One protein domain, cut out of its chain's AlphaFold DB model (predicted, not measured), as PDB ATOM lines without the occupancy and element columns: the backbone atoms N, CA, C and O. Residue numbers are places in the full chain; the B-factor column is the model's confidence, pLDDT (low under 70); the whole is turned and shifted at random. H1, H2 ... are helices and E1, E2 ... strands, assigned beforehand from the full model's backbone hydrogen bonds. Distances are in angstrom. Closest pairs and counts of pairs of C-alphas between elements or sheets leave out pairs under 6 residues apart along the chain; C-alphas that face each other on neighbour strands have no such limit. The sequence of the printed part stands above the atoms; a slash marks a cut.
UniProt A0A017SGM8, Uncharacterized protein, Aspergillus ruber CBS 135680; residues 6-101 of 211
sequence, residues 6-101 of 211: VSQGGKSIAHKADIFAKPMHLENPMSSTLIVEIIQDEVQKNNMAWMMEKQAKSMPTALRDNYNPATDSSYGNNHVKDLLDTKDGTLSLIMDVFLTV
ATOM      1  N   VAL A   6      34.438  -8.302  -0.024       85.00
ATOM      2  CA  VAL A   6      33.873  -7.624  -1.187       85.00
ATOM      3  C   VAL A   6      34.859  -7.756  -2.334       85.00
ATOM      4  O   VAL A   6      36.054  -7.549  -2.126       85.00
ATOM      5  N   SER A   7      34.384  -8.079  -3.534       85.06
ATOM      6  CA  SER A   7      35.230  -8.144  -4.729       85.06
ATOM      7  C   SER A   7      34.623  -7.399  -5.915       85.06
ATOM      8  O   SER A   7      33.412  -7.446  -6.134       85.06
ATOM      9  N   GLN A   8      35.486  -6.714  -6.670       81.81
ATOM     10  CA  GLN A   8      35.139  -5.979  -7.883       81.81
ATOM     11  C   GLN A   8      36.329  -5.996  -8.853       81.81
ATOM     12  O   GLN A   8      37.421  -5.549  -8.505       81.81
ATOM     13  N   GLY A   9      36.141  -6.526 -10.067       67.81
ATOM     14  CA  GLY A   9      37.144  -6.447 -11.145       67.81
ATOM     15  C   GLY A   9      38.552  -6.942 -10.771       67.81
ATOM     16  O   GLY A   9      39.540  -6.365 -11.214       67.81
ATOM     17  N   GLY A  10      38.662  -7.955  -9.902       69.81
ATOM     18  CA  GLY A  10      39.940  -8.501  -9.416       69.81
ATOM     19  C   GLY A  10      40.521  -7.823  -8.166       69.81
ATOM     20  O   GLY A  10      41.442  -8.365  -7.557       69.81
ATOM     21  N   LYS A  11      39.970  -6.688  -7.718       74.81
ATOM     22  CA  LYS A  11      40.285  -6.086  -6.414       74.81
ATOM     23  C   LYS A  11      39.372  -6.674  -5.345       74.81
ATOM     24  O   LYS A  11      38.174  -6.835  -5.576       74.81
ATOM     25  N   SER A  12      39.919  -6.972  -4.167       83.81
ATOM     26  CA  SER A  12      39.137  -7.468  -3.034       83.81
ATOM     27  C   SER A  12      39.453  -6.720  -1.743       83.81
ATOM     28  O   SER A  12      40.590  -6.324  -1.488       83.81
ATOM     29  N   ILE A  13      38.420  -6.514  -0.931       84.00
ATOM     30  CA  ILE A  13      38.520  -5.973   0.420       84.00
ATOM     31  C   ILE A  13      37.928  -7.011   1.361       84.00
ATOM     32  O   ILE A  13      36.761  -7.365   1.230       84.00
ATOM     33  N   ALA A  14      38.717  -7.467   2.329       87.44
ATOM     34  CA  ALA A  14      38.266  -8.392   3.360       87.44
ATOM     35  C   ALA A  14      38.220  -7.721   4.739       87.44
ATOM     36  O   ALA A  14      39.040  -6.855   5.082       87.44
ATOM     37  N   HIS A  15      37.245  -8.133   5.537       85.75
ATOM     38  CA  HIS A  15      37.237  -7.941   6.972       85.75
ATOM     39  C   HIS A  15      38.189  -8.959   7.614       85.75
ATOM     40  O   HIS A  15      38.239 -10.110   7.197       85.75
ATOM     41  N   LYS A  16      38.993  -8.518   8.588       82.81
ATOM     42  CA  LYS A  16      40.034  -9.360   9.204       82.81
ATOM     43  C   LYS A  16      39.510 -10.247  10.330       82.81
ATOM     44  O   LYS A  16      40.168 -11.225  10.654       82.81
ATOM     45  N   ALA A  17      38.403  -9.857  10.956       83.00
ATOM     46  CA  ALA A  17      37.824 -10.601  12.057       83.00
ATOM     47  C   ALA A  17      36.722 -11.529  11.556       83.00
ATOM     48  O   ALA A  17      36.077 -11.282  10.533       83.00
ATOM     49  N   ASP A  18      36.508 -12.580  12.325       88.12
ATOM     50  CA  ASP A  18      35.391 -13.478  12.139       88.12
ATOM     51  C   ASP A  18      34.078 -12.778  12.493       88.12
ATOM     52  O   ASP A  18      33.988 -11.996  13.443       88.12
ATOM     53  N   ILE A  19      33.050 -13.038  11.689       88.69
ATOM     54  CA  ILE A  19      31.718 -12.475  11.886       88.69
ATOM     55  C   ILE A  19      30.867 -13.559  12.527       88.69
ATOM     56  O   ILE A  19      30.777 -14.660  11.995       88.69
ATOM     57  N   PHE A  20      30.195 -13.240  13.627       90.25
ATOM     58  CA  PHE A  20      29.244 -14.140  14.272       90.25
ATOM     59  C   PHE A  20      27.859 -13.487  14.357       90.25
ATOM     60  O   PHE A  20      27.659 -12.304  14.045       90.25
ATOM     61  N   ALA A  21      26.874 -14.281  14.768       88.00
ATOM     62  CA  ALA A  21      25.553 -13.789  15.126       88.00
ATOM     63  C   ALA A  21      25.039 -14.540  16.360       88.00
ATOM     64  O   ALA A  21      24.468 -15.625  16.235       88.00
ATOM     65  N   LYS A  22      25.209 -13.940  17.549       84.44
ATOM     66  CA  LYS A  22      24.739 -14.516  18.823       84.44
ATOM     67  C   LYS A  22      23.261 -14.922  18.798       84.44
ATOM     68  O   LYS A  22      22.988 -16.035  19.224       84.44
ATOM     69  N   PRO A  23      22.314 -14.123  18.255       84.06
ATOM     70  CA  PRO A  23      20.895 -14.497  18.242       84.06
ATOM     71  C   PRO A  23      20.575 -15.747  17.413       84.06
ATOM     72  O   PRO A  23      19.492 -16.302  17.538       84.06
ATOM     73  N   MET A  24      21.492 -16.171  16.540       88.44
ATOM     74  CA  MET A  24      21.349 -17.390  15.744       88.44
ATOM     75  C   MET A  24      22.027 -18.605  16.392       88.44
ATOM     76  O   MET A  24      22.057 -19.667  15.779       88.44
ATOM     77  N   HIS A  25      22.590 -18.444  17.595       87.62
ATOM     78  CA  HIS A  25      23.344 -19.470  18.324       87.62
ATOM     79  C   HIS A  25      24.485 -20.071  17.482       87.62
ATOM     80  O   HIS A  25      24.766 -21.265  17.533       87.62
ATOM     81  N   LEU A  26      25.126 -19.235  16.657       84.75
ATOM     82  CA  LEU A  26      26.223 -19.665  15.796       84.75
ATOM     83  C   LEU A  26      27.509 -19.824  16.608       84.75
ATOM     84  O   LEU A  26      28.056 -18.838  17.098       84.75
ATOM     85  N   GLU A  27      28.001 -21.060  16.683       84.38
ATOM     86  CA  GLU A  27      29.325 -21.401  17.231       84.38
ATOM     87  C   GLU A  27      30.445 -21.220  16.194       84.38
ATOM     88  O   GLU A  27      31.605 -21.006  16.537       84.38
ATOM     89  N   ASN A  28      30.091 -21.299  14.908       89.00
ATOM     90  CA  ASN A  28      31.010 -21.124  13.789       89.00
ATOM     91  C   ASN A  28      30.816 -19.746  13.145       89.00
ATOM     92  O   ASN A  28      29.678 -19.268  13.055       89.00
ATOM     93  N   PRO A  29      31.893 -19.120  12.644       89.94
ATOM     94  CA  PRO A  29      31.791 -17.823  12.002       89.94
ATOM     95  C   PRO A  29      30.994 -17.905  10.699       89.94
ATOM     96  O   PRO A  29      31.122 -18.845   9.912       89.94
ATOM     97  N   MET A  30      30.168 -16.891  10.458       88.88
ATOM     98  CA  MET A  30      29.412 -16.748   9.222       88.88
ATOM     99  C   MET A  30      30.264 -16.084   8.142       88.88
ATOM    100  O   MET A  30      30.934 -15.078   8.384       88.88
ATOM    101  N   SER A  31      30.180 -16.612   6.922       87.31
ATOM    102  CA  SER A  31      30.788 -15.998   5.745       87.31
ATOM    103  C   SER A  31      29.739 -15.272   4.910       87.31
ATOM    104  O   SER A  31      28.634 -15.760   4.676       87.31
ATOM    105  N   SER A  32      30.075 -14.062   4.471       87.12
ATOM    106  CA  SER A  32      29.246 -13.271   3.563       87.12
ATOM    107  C   SER A  32      30.153 -12.591   2.550       87.12
ATOM    108  O   SER A  32      31.003 -11.778   2.918       87.12
ATOM    109  N   THR A  33      29.990 -12.954   1.280       88.88
ATOM    110  CA  THR A  33      30.779 -12.396   0.179       88.88
ATOM    111  C   THR A  33      29.880 -11.542  -0.699       88.88
ATOM    112  O   THR A  33      28.888 -12.033  -1.232       88.88
ATOM    113  N   LEU A  34      30.238 -10.271  -0.861       86.12
ATOM    114  CA  LEU A  34      29.605  -9.364  -1.807       86.12
ATOM    115  C   LEU A  34      30.434  -9.322  -3.096       86.12
ATOM    116  O   LEU A  34      31.619  -8.991  -3.082       86.12
ATOM    117  N   ILE A  35      29.809  -9.655  -4.219       86.44
ATOM    118  CA  ILE A  35      30.433  -9.584  -5.542       86.44
ATOM    119  C   ILE A  35      29.738  -8.465  -6.308       86.44
ATOM    120  O   ILE A  35      28.519  -8.494  -6.468       86.44
ATOM    121  N   VAL A  36      30.511  -7.477  -6.754       83.62
ATOM    122  CA  VAL A  36      30.009  -6.342  -7.532       83.62
ATOM    123  C   VAL A  36      30.579  -6.430  -8.942       83.62
ATOM    124  O   VAL A  36      31.792  -6.341  -9.141       83.62
ATOM    125  N   GLU A  37      29.694  -6.563  -9.928       84.06
ATOM    126  CA  GLU A  37      30.039  -6.472 -11.344       84.06
ATOM    127  C   GLU A  37      29.457  -5.184 -11.930       84.06
ATOM    128  O   GLU A  37      28.270  -4.900 -11.781       84.06
ATOM    129  N   ILE A  38      30.312  -4.392 -12.577       79.00
ATOM    130  CA  ILE A  38      29.925  -3.158 -13.260       79.00
ATOM    131  C   ILE A  38      30.161  -3.383 -14.749       79.00
ATOM    132  O   ILE A  38      31.289  -3.649 -15.166       79.00
ATOM    133  N   ILE A  39      29.085  -3.294 -15.528       76.31
ATOM    134  CA  ILE A  39      29.103  -3.411 -16.986       76.31
ATOM    135  C   ILE A  39      28.954  -2.002 -17.553       76.31
ATOM    136  O   ILE A  39      28.074  -1.252 -17.137       76.31
ATOM    137  N   GLN A  40      29.831  -1.640 -18.481       69.25
ATOM    138  CA  GLN A  40      29.764  -0.388 -19.222       69.25
ATOM    139  C   GLN A  40      30.081  -0.683 -20.685       69.25
ATOM    140  O   GLN A  40      31.008  -1.441 -20.982       69.25
ATOM    141  N   ASP A  41      29.295  -0.088 -21.574       67.69
ATOM    142  CA  ASP A  41      29.457  -0.254 -23.012       67.69
ATOM    143  C   ASP A  41      30.734   0.459 -23.494       67.69
ATOM    144  O   ASP A  41      31.135   1.489 -22.956       67.69
ATOM    145  N   GLU A  42      31.403  -0.128 -24.491       65.00
ATOM    146  CA  GLU A  42      32.573   0.421 -25.209       65.00
ATOM    147  C   GLU A  42      33.877   0.645 -24.421       65.00
ATOM    148  O   GLU A  42      34.896   1.014 -25.007       65.00
ATOM    149  N   VAL A  43      33.923   0.337 -23.125       61.91
ATOM    150  CA  VAL A  43      35.158   0.433 -22.340       61.91
ATOM    151  C   VAL A  43      35.662  -0.956 -21.962       61.91
ATOM    152  O   VAL A  43      34.933  -1.794 -21.432       61.91
ATOM    153  N   GLN A  44      36.947  -1.217 -22.218       57.88
ATOM    154  CA  GLN A  44      37.558  -2.492 -21.854       57.88
ATOM    155  C   GLN A  44      37.419  -2.768 -20.349       57.88
ATOM    156  O   GLN A  44      37.756  -1.920 -19.521       57.88
ATOM    157  N   LYS A  45      36.995  -3.997 -20.012       56.50
ATOM    158  CA  LYS A  45      36.658  -4.485 -18.657       56.50
ATOM    159  C   LYS A  45      37.741  -4.222 -17.588       56.50
ATOM    160  O   LYS A  45      37.429  -4.194 -16.404       56.50
ATOM    161  N   ASN A  46      38.990  -3.986 -18.003       54.31
ATOM    162  CA  ASN A  46      40.145  -3.764 -17.127       54.31
ATOM    163  C   ASN A  46      40.585  -2.296 -16.979       54.31
ATOM    164  O   ASN A  46      41.521  -2.039 -16.226       54.31
ATOM    165  N   ASN A  47      39.954  -1.340 -17.672       55.53
ATOM    166  CA  ASN A  47      40.438   0.048 -17.718       55.53
ATOM    167  C   ASN A  47      39.641   1.041 -16.861       55.53
ATOM    168  O   ASN A  47      39.971   2.224 -16.831       55.53
ATOM    169  N   MET A  48      38.615   0.590 -16.133       60.88
ATOM    170  CA  MET A  48      37.911   1.459 -15.191       60.88
ATOM    171  C   MET A  48      38.506   1.364 -13.801       60.88
ATOM    172  O   MET A  48      38.324   0.377 -13.087       60.88
ATOM    173  N   ALA A  49      39.151   2.445 -13.379       68.62
ATOM    174  CA  ALA A  49      39.579   2.632 -12.005       68.62
ATOM    175  C   ALA A  49      38.397   3.058 -11.114       68.62
ATOM    176  O   ALA A  49      38.435   4.118 -10.496       68.62
ATOM    177  N   TRP A  50      37.346   2.236 -11.037       78.75
ATOM    178  CA  TRP A  50      36.360   2.386  -9.966       78.75
ATOM    179  C   TRP A  50      37.077   2.259  -8.627       78.75
ATOM    180  O   TRP A  50      37.903   1.358  -8.420       78.75
ATOM    181  N   MET A  51      36.776   3.190  -7.731       82.12
ATOM    182  CA  MET A  51      37.281   3.144  -6.372       82.12
ATOM    183  C   MET A  51      36.244   2.456  -5.495       82.12
ATOM    184  O   MET A  51      35.049   2.727  -5.600       82.12
ATOM    185  N   MET A  52      36.717   1.548  -4.648       87.00
ATOM    186  CA  MET A  52      35.890   0.810  -3.706       87.00
ATOM    187  C   MET A  52      36.369   1.124  -2.293       87.00
ATOM    188  O   MET A  52      37.527   0.872  -1.958       87.00
ATOM    189  N   GLU A  53      35.470   1.640  -1.464       88.81
ATOM    190  CA  GLU A  53      35.739   1.964  -0.067       88.81
ATOM    191  C   GLU A  53      34.809   1.171   0.849       88.81
ATOM    192  O   GLU A  53      33.608   1.056   0.608       88.81
ATOM    193  N   LYS A  54      35.363   0.615   1.929       89.38
ATOM    194  CA  LYS A  54      34.568  -0.056   2.962       89.38
ATOM    195  C   LYS A  54      34.099   0.953   4.002       89.38
ATOM    196  O   LYS A  54      34.903   1.726   4.518       89.38
ATOM    197  N   GLN A  55      32.837   0.859   4.402       91.19
ATOM    198  CA  GLN A  55      32.326   1.558   5.571       91.19
ATOM    199  C   GLN A  55      32.115   0.558   6.706       91.19
ATOM    200  O   GLN A  55      31.230  -0.305   6.668       91.19
ATOM    201  N   ALA A  56      32.956   0.681   7.731       90.44
ATOM    202  CA  ALA A  56      32.798  -0.083   8.954       90.44
ATOM    203  C   ALA A  56      31.878   0.668   9.925       90.44
ATOM    204  O   ALA A  56      32.033   1.872  10.131       90.44
ATOM    205  N   LYS A  57      30.916  -0.039  10.518       89.31
ATOM    206  CA  LYS A  57      30.017   0.487  11.550       89.31
ATOM    207  C   LYS A  57      30.211  -0.293  12.842       89.31
ATOM    208  O   LYS A  57      30.412  -1.507  12.815       89.31
ATOM    209  N   SER A  58      30.135   0.420  13.961       89.69
ATOM    210  CA  SER A  58      30.192  -0.190  15.287       89.69
ATOM    211  C   SER A  58      28.872  -0.896  15.590       89.69
ATOM    212  O   SER A  58      27.807  -0.290  15.475       89.69
ATOM    213  N   MET A  59      28.936  -2.180  15.930       86.69
ATOM    214  CA  MET A  59      27.787  -3.040  16.197       86.69
ATOM    215  C   MET A  59      27.901  -3.643  17.596       86.69
ATOM    216  O   MET A  59      28.995  -4.058  17.964       86.69
ATOM    217  N   PRO A  60      26.807  -3.754  18.365       86.81
ATOM    218  CA  PRO A  60      26.861  -4.347  19.698       86.81
ATOM    219  C   PRO A  60      27.404  -5.782  19.684       86.81
ATOM    220  O   PRO A  60      26.928  -6.620  18.908       86.81
ATOM    221  N   THR A  61      28.347  -6.094  20.577       84.12
ATOM    222  CA  THR A  61      28.873  -7.462  20.760       84.12
ATOM    223  C   THR A  61      27.774  -8.446  21.128       84.12
ATOM    224  O   THR A  61      27.783  -9.578  20.652       84.12
ATOM    225  N   ALA A  62      26.763  -8.000  21.875       78.75
ATOM    226  CA  ALA A  62      25.576  -8.789  22.204       78.75
ATOM    227  C   ALA A  62      24.882  -9.411  20.973       78.75
ATOM    228  O   ALA A  62      24.218 -10.433  21.100       78.75
ATOM    229  N   LEU A  63      25.048  -8.827  19.780       83.25
ATOM    230  CA  LEU A  63      24.435  -9.322  18.547       83.25
ATOM    231  C   LEU A  63      25.410 -10.047  17.613       83.25
ATOM    232  O   LEU A  63      24.969 -10.838  16.780       83.25
ATOM    233  N   ARG A  64      26.709  -9.741  17.687       86.38
ATOM    234  CA  ARG A  64      27.675 -10.030  16.607       86.38
ATOM    235  C   ARG A  64      28.923 -10.801  17.017       86.38
ATOM    236  O   ARG A  64      29.731 -11.126  16.155       86.38
ATOM    237  N   ASP A  65      29.077 -11.066  18.301       85.69
ATOM    238  CA  ASP A  65      30.192 -11.834  18.845       85.69
ATOM    239  C   ASP A  65      29.860 -13.344  18.877       85.69
ATOM    240  O   ASP A  65      28.752 -13.748  18.513       85.69
ATOM    241  N   ASN A  66      30.810 -14.194  19.259       86.69
ATOM    242  CA  ASN A  66      30.620 -15.644  19.293       86.69
ATOM    243  C   ASN A  66      29.544 -16.049  20.316       86.69
ATOM    244  O   ASN A  66      29.503 -15.516  21.428       86.69
ATOM    245  N   TYR A  67      28.667 -16.991  19.962       87.19
ATOM    246  CA  TYR A  67      27.675 -17.507  20.900       87.19
ATOM    247  C   TYR A  67      28.353 -18.333  22.001       87.19
ATOM    248  O   TYR A  67      29.205 -19.176  21.735       87.19
ATOM    249  N   ASN A  68      27.944 -18.104  23.250       85.00
ATOM    250  CA  ASN A  68      28.348 -18.922  24.384       85.00
ATOM    251  C   ASN A  68      27.103 -19.303  25.208       85.00
ATOM    252  O   ASN A  68      26.506 -18.419  25.839       85.00
ATOM    253  N   PRO A  69      26.728 -20.595  25.255       83.25
ATOM    254  CA  PRO A  69      25.534 -21.050  25.966       83.25
ATOM    255  C   PRO A  69      25.617 -20.834  27.483       83.25
ATOM    256  O   PRO A  69      24.591 -20.672  28.135       83.25
ATOM    257  N   ALA A  70      26.819 -20.765  28.071       81.81
ATOM    258  CA  ALA A  70      26.979 -20.507  29.506       81.81
ATOM    259  C   ALA A  70      26.554 -19.081  29.908       81.81
ATOM    260  O   ALA A  70      26.181 -18.832  31.060       81.81
ATOM    261  N   THR A  71      26.605 -18.149  28.953       76.88
ATOM    262  CA  THR A  71      26.265 -16.734  29.150       76.88
ATOM    263  C   THR A  71      24.882 -16.351  28.625       76.88
ATOM    264  O   THR A  71      24.499 -15.186  28.691       76.88
ATOM    265  N   ASP A  72      24.128 -17.313  28.095       77.69
ATOM    266  CA  ASP A  72      22.815 -17.075  27.507       77.69
ATOM    267  C   ASP A  72      21.735 -16.914  28.591       77.69
ATOM    268  O   ASP A  72      21.454 -17.818  29.387       77.69
ATOM    269  N   SER A  73      21.098 -15.741  28.599       74.19
ATOM    270  CA  SER A  73      20.023 -15.386  29.530       74.19
ATOM    271  C   SER A  73      18.780 -16.267  29.399       74.19
ATOM    272  O   SER A  73      17.992 -16.355  30.341       74.19
ATOM    273  N   SER A  74      18.605 -16.958  28.268       75.31
ATOM    274  CA  SER A  74      17.478 -17.871  28.033       75.31
ATOM    275  C   SER A  74      17.480 -19.072  28.987       75.31
ATOM    276  O   SER A  74      16.428 -19.649  29.251       75.31
ATOM    277  N   TYR A  75      18.642 -19.417  29.555       73.69
ATOM    278  CA  TYR A  75      18.815 -20.524  30.502       73.69
ATOM    279  C   TYR A  75      18.833 -20.075  31.975       73.69
ATOM    280  O   TYR A  75      19.289 -20.813  32.846       73.69
ATOM    281  N   GLY A  76      18.333 -18.872  32.281       67.12
ATOM    282  CA  GLY A  76      18.192 -18.369  33.655       67.12
ATOM    283  C   GLY A  76      19.442 -17.699  34.239       67.12
ATOM    284  O   GLY A  76      19.430 -17.298  35.403       67.12
ATOM    285  N   ASN A  77      20.497 -17.522  33.439       67.38
ATOM    286  CA  ASN A  77      21.724 -16.831  33.830       67.38
ATOM    287  C   ASN A  77      21.721 -15.380  33.322       67.38
ATOM    288  O   ASN A  77      22.118 -15.093  32.195       67.38
ATOM    289  N   ASN A  78      21.284 -14.441  34.161       66.00
ATOM    290  CA  ASN A  78      21.261 -13.020  33.812       66.00
ATOM    291  C   ASN A  78      22.628 -12.368  34.075       66.00
ATOM    292  O   ASN A  78      22.865 -11.785  35.135       66.00
ATOM    293  N   HIS A  79      23.522 -12.429  33.089       68.31
ATOM    294  CA  HIS A  79      24.844 -11.782  33.113       68.31
ATOM    295  C   HIS A  79      24.756 -10.274  32.821       68.31
ATOM    296  O   HIS A  79      25.374  -9.740  31.905       68.31
ATOM    297  N   VAL A  80      23.947  -9.561  33.615       69.88
ATOM    298  CA  VAL A  80      23.644  -8.127  33.426       69.88
ATOM    299  C   VAL A  80      24.903  -7.261  33.504       69.88
ATOM    300  O   VAL A  80      24.998  -6.259  32.807       69.88
ATOM    301  N   LYS A  81      25.881  -7.643  34.331       70.56
ATOM    302  CA  LYS A  81      27.143  -6.900  34.467       70.56
ATOM    303  C   LYS A  81      27.970  -6.934  33.183       70.56
ATOM    304  O   LYS A  81      28.503  -5.899  32.809       70.56
ATOM    305  N   ASP A  82      27.992  -8.073  32.502       68.44
ATOM    306  CA  ASP A  82      28.752  -8.260  31.263       68.44
ATOM    307  C   ASP A  82      28.043  -7.589  30.078       68.44
ATOM    308  O   ASP A  82      28.687  -7.053  29.185       68.44
ATOM    309  N   LEU A  83      26.702  -7.535  30.097       65.12
ATOM    310  CA  LEU A  83      25.914  -6.787  29.111       65.12
ATOM    311  C   LEU A  83      26.096  -5.263  29.236       65.12
ATOM    312  O   LEU A  83      25.972  -4.537  28.251       65.12
ATOM    313  N   LEU A  84      26.343  -4.779  30.456       68.56
ATOM    314  CA  LEU A  84      26.548  -3.363  30.767       68.56
ATOM    315  C   LEU A  84      28.026  -2.948  30.733       68.56
ATOM    316  O   LEU A  84      28.319  -1.767  30.936       68.56
ATOM    317  N   ASP A  85      28.950  -3.881  30.485       67.06
ATOM    318  CA  ASP A  85      30.363  -3.553  30.318       67.06
ATOM    319  C   ASP A  85      30.585  -2.890  28.952       67.06
ATOM    320  O   ASP A  85      30.332  -3.451  27.886       67.06
ATOM    321  N   THR A  86      31.044  -1.641  28.983       62.38
ATOM    322  CA  THR A  86      31.279  -0.824  27.792       62.38
ATOM    323  C   THR A  86      32.677  -0.996  27.213       62.38
ATOM    324  O   THR A  86      32.919  -0.503  26.111       62.38
ATOM    325  N   LYS A  87      33.592  -1.694  27.906       64.12
ATOM    326  CA  LYS A  87      34.986  -1.854  27.456       64.12
ATOM    327  C   LYS A  87      35.099  -2.624  26.142       64.12
ATOM    328  O   LYS A  87      35.896  -2.231  25.300       64.12
ATOM    329  N   ASP A  88      34.225  -3.612  25.942       66.75
ATOM    330  CA  ASP A  88      34.127  -4.434  24.729       66.75
ATOM    331  C   ASP A  88      32.679  -4.481  24.195       66.75
ATOM    332  O   ASP A  88      32.230  -5.457  23.599       66.75
ATOM    333  N   GLY A  89      31.897  -3.420  24.414       71.94
ATOM    334  CA  GLY A  89      30.463  -3.409  24.087       71.94
ATOM    335  C   GLY A  89      30.147  -3.423  22.585       71.94
ATOM    336  O   GLY A  89      29.003  -3.671  22.192       71.94
ATOM    337  N   THR A  90      31.130  -3.152  21.720       82.44
ATOM    338  CA  THR A  90      30.910  -3.036  20.274       82.44
ATOM    339  C   THR A  90      32.067  -3.552  19.420       82.44
ATOM    340  O   THR A  90      33.229  -3.326  19.742       82.44
ATOM    341  N   LEU A  91      31.743  -4.151  18.273       85.88
ATOM    342  CA  LEU A  91      32.664  -4.615  17.234       85.88
ATOM    343  C   LEU A  91      32.476  -3.799  15.953       85.88
ATOM    344  O   LEU A  91      31.350  -3.543  15.526       85.88
ATOM    345  N   SER A  92      33.575  -3.419  15.304       89.44
ATOM    346  CA  SER A  92      33.533  -2.701  14.027       89.44
ATOM    347  C   SER A  92      33.428  -3.685  12.862       89.44
ATOM    348  O   SER A  92      34.379  -4.415  12.593       89.44
ATOM    349  N   LEU A  93      32.294  -3.701  12.159       88.81
ATOM    350  CA  LEU A  93      32.025  -4.616  11.042       88.81
ATOM    351  C   LEU A  93      31.798  -3.848   9.741       88.81
ATOM    352  O   LEU A  93      31.209  -2.767   9.757       88.81
ATOM    353  N   ILE A  94      32.212  -4.416   8.601       90.50
ATOM    354  CA  ILE A  94      31.888  -3.853   7.280       90.50
ATOM    355  C   ILE A  94      30.393  -4.049   7.042       90.50
ATOM    356  O   ILE A  94      29.914  -5.180   6.964       90.50
ATOM    357  N   MET A  95      29.663  -2.942   6.949       88.50
ATOM    358  CA  MET A  95      28.213  -2.954   6.751       88.50
ATOM    359  C   MET A  95      27.821  -2.394   5.394       88.50
ATOM    360  O   MET A  95      26.859  -2.886   4.813       88.50
ATOM    361  N   ASP A  96      28.592  -1.429   4.891       89.75
ATOM    362  CA  ASP A  96      28.344  -0.794   3.603       89.75
ATOM    363  C   ASP A  96      29.640  -0.711   2.784       89.75
ATOM    364  O   ASP A  96      30.757  -0.773   3.315       89.75
ATOM    365  N   VAL A  97      29.474  -0.581   1.470       89.81
ATOM    366  CA  VAL A  97      30.556  -0.408   0.500       89.81
ATOM    367  C   VAL A  97      30.192   0.766  -0.390       89.81
ATOM    368  O   VAL A  97      29.123   0.766  -0.999       89.81
ATOM    369  N   PHE A  98      31.082   1.749  -0.482       90.56
ATOM    370  CA  PHE A  98      30.944   2.852  -1.418       90.56
ATOM    371  C   PHE A  98      31.714   2.552  -2.694       90.56
ATOM    372  O   PHE A  98      32.862   2.106  -2.663       90.56
ATOM    373  N   LEU A  99      31.055   2.812  -3.818       88.31
ATOM    374  CA  LEU A  99      31.636   2.725  -5.147       88.31
ATOM    375  C   LEU A  99      31.672   4.133  -5.721       88.31
ATOM    376  O   LEU A  99      30.630   4.772  -5.875       88.31
ATOM    377  N   THR A 100      32.869   4.617  -6.028       88.31
ATOM    378  CA  THR A 100      33.061   5.934  -6.632       88.31
ATOM    379  C   THR A 100      33.374   5.766  -8.110       88.31
ATOM    380  O   THR A 100      34.274   5.007  -8.487       88.31
ATOM    381  N   VAL A 101      32.608   6.482  -8.934       84.94
ATOM    382  CA  VAL A 101      32.794   6.549 -10.387       84.94
ATOM    383  C   VAL A 101      34.173   7.157 -10.681       84.94
ATOM    384  O   VAL A 101      34.556   8.119 -10.007       84.94
TER     385      VAL A 101
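AT A GLANCE: This is residues 6 to 101 of the 211 residues of an uncharacterized protein of Aspergillus ruber CBS 135680 (UniProt A0A017SGM8). A long two-stranded ribbon, E4 and E5, runs lengthwise through a rod-shaped model, and a small sheet of three short strands, E2, E1 and E3, is partly face to face with it. Loops make both ends of the rod: residues 36 to 50 at one, and residues 65 to 79 with the short helix H2 at the other, while H1 follows directly on E4. The printed part has 96 residues, with five named strands and two named helices in the order E1 E2 E3 E4 H1 H2 E5; the sheet E2 E1 E3 is mixed and the sheet E4 E5 antiparallel. The class is mixed, helices and strands, with under half of the residues in named elements. The whole is only just loose, close to extended, with a radius of gyration of the C-alphas of 18.6 A and spans of 63 by 23 by 17 A.

IN THESE COORDINATES: Find C-alpha 6 at (33.873, -7.624, -1.187), where E1, residues 6 to 8, begins. E2 is residues 11 to 14, and E3 is residues 33 to 35. At C-alpha 51, (37.281, 3.144, -6.372), E4 sets out and runs 29.1 A through residues 51 to 60. H1 is residues 61 to 64 and H2 residues 80 to 83. E5, residues 90 to 100, runs 28.4 A and ends with C-alpha 100 at (33.061, 5.934, -6.632).

HOW THE PARTS SIT: Look first at the hairpin E1 and E2, antiparallel at 176 degrees, with N 6 and O 13 2.8 A apart, within hydrogen-bond range. E3 is the parallel neighbour of E1, at 18 degrees, with N 7 and O 34 at 2.9 A. E4 and E5 are antiparallel at 157 degrees; look for N 53 and O 98 at 2.9 A and N 91 and O 59 at 2.8 A. The two sheets form a sandwich, two sheets face to face, with 9.9 A between the centres of their facing parts and their best planes 17 degrees apart. The closest C-alphas of E2 and E4 are those of Ile 13 and Lys 54, 7.6 A apart. H1 and H2 are close but not clearly touching, their closest C-alphas, of Ala 62 and Leu 83, being 7.2 A apart. Both helices are too short for an O i to N i+4 pair; each has its one O i to N i+3 pair within range.

THE WHOLE: The C-alphas of Glu 42 and Gly 76 are the two farthest apart, at 63.4 A. The printed part has no cut. The links E2 to E3, E3 to E4 and H1 to H2 are long. The mean pLDDT of the printed part is 79.8; look for values under 70 at residues 9 to 10, 40 to 49, 76 to 80 and 82 to 88.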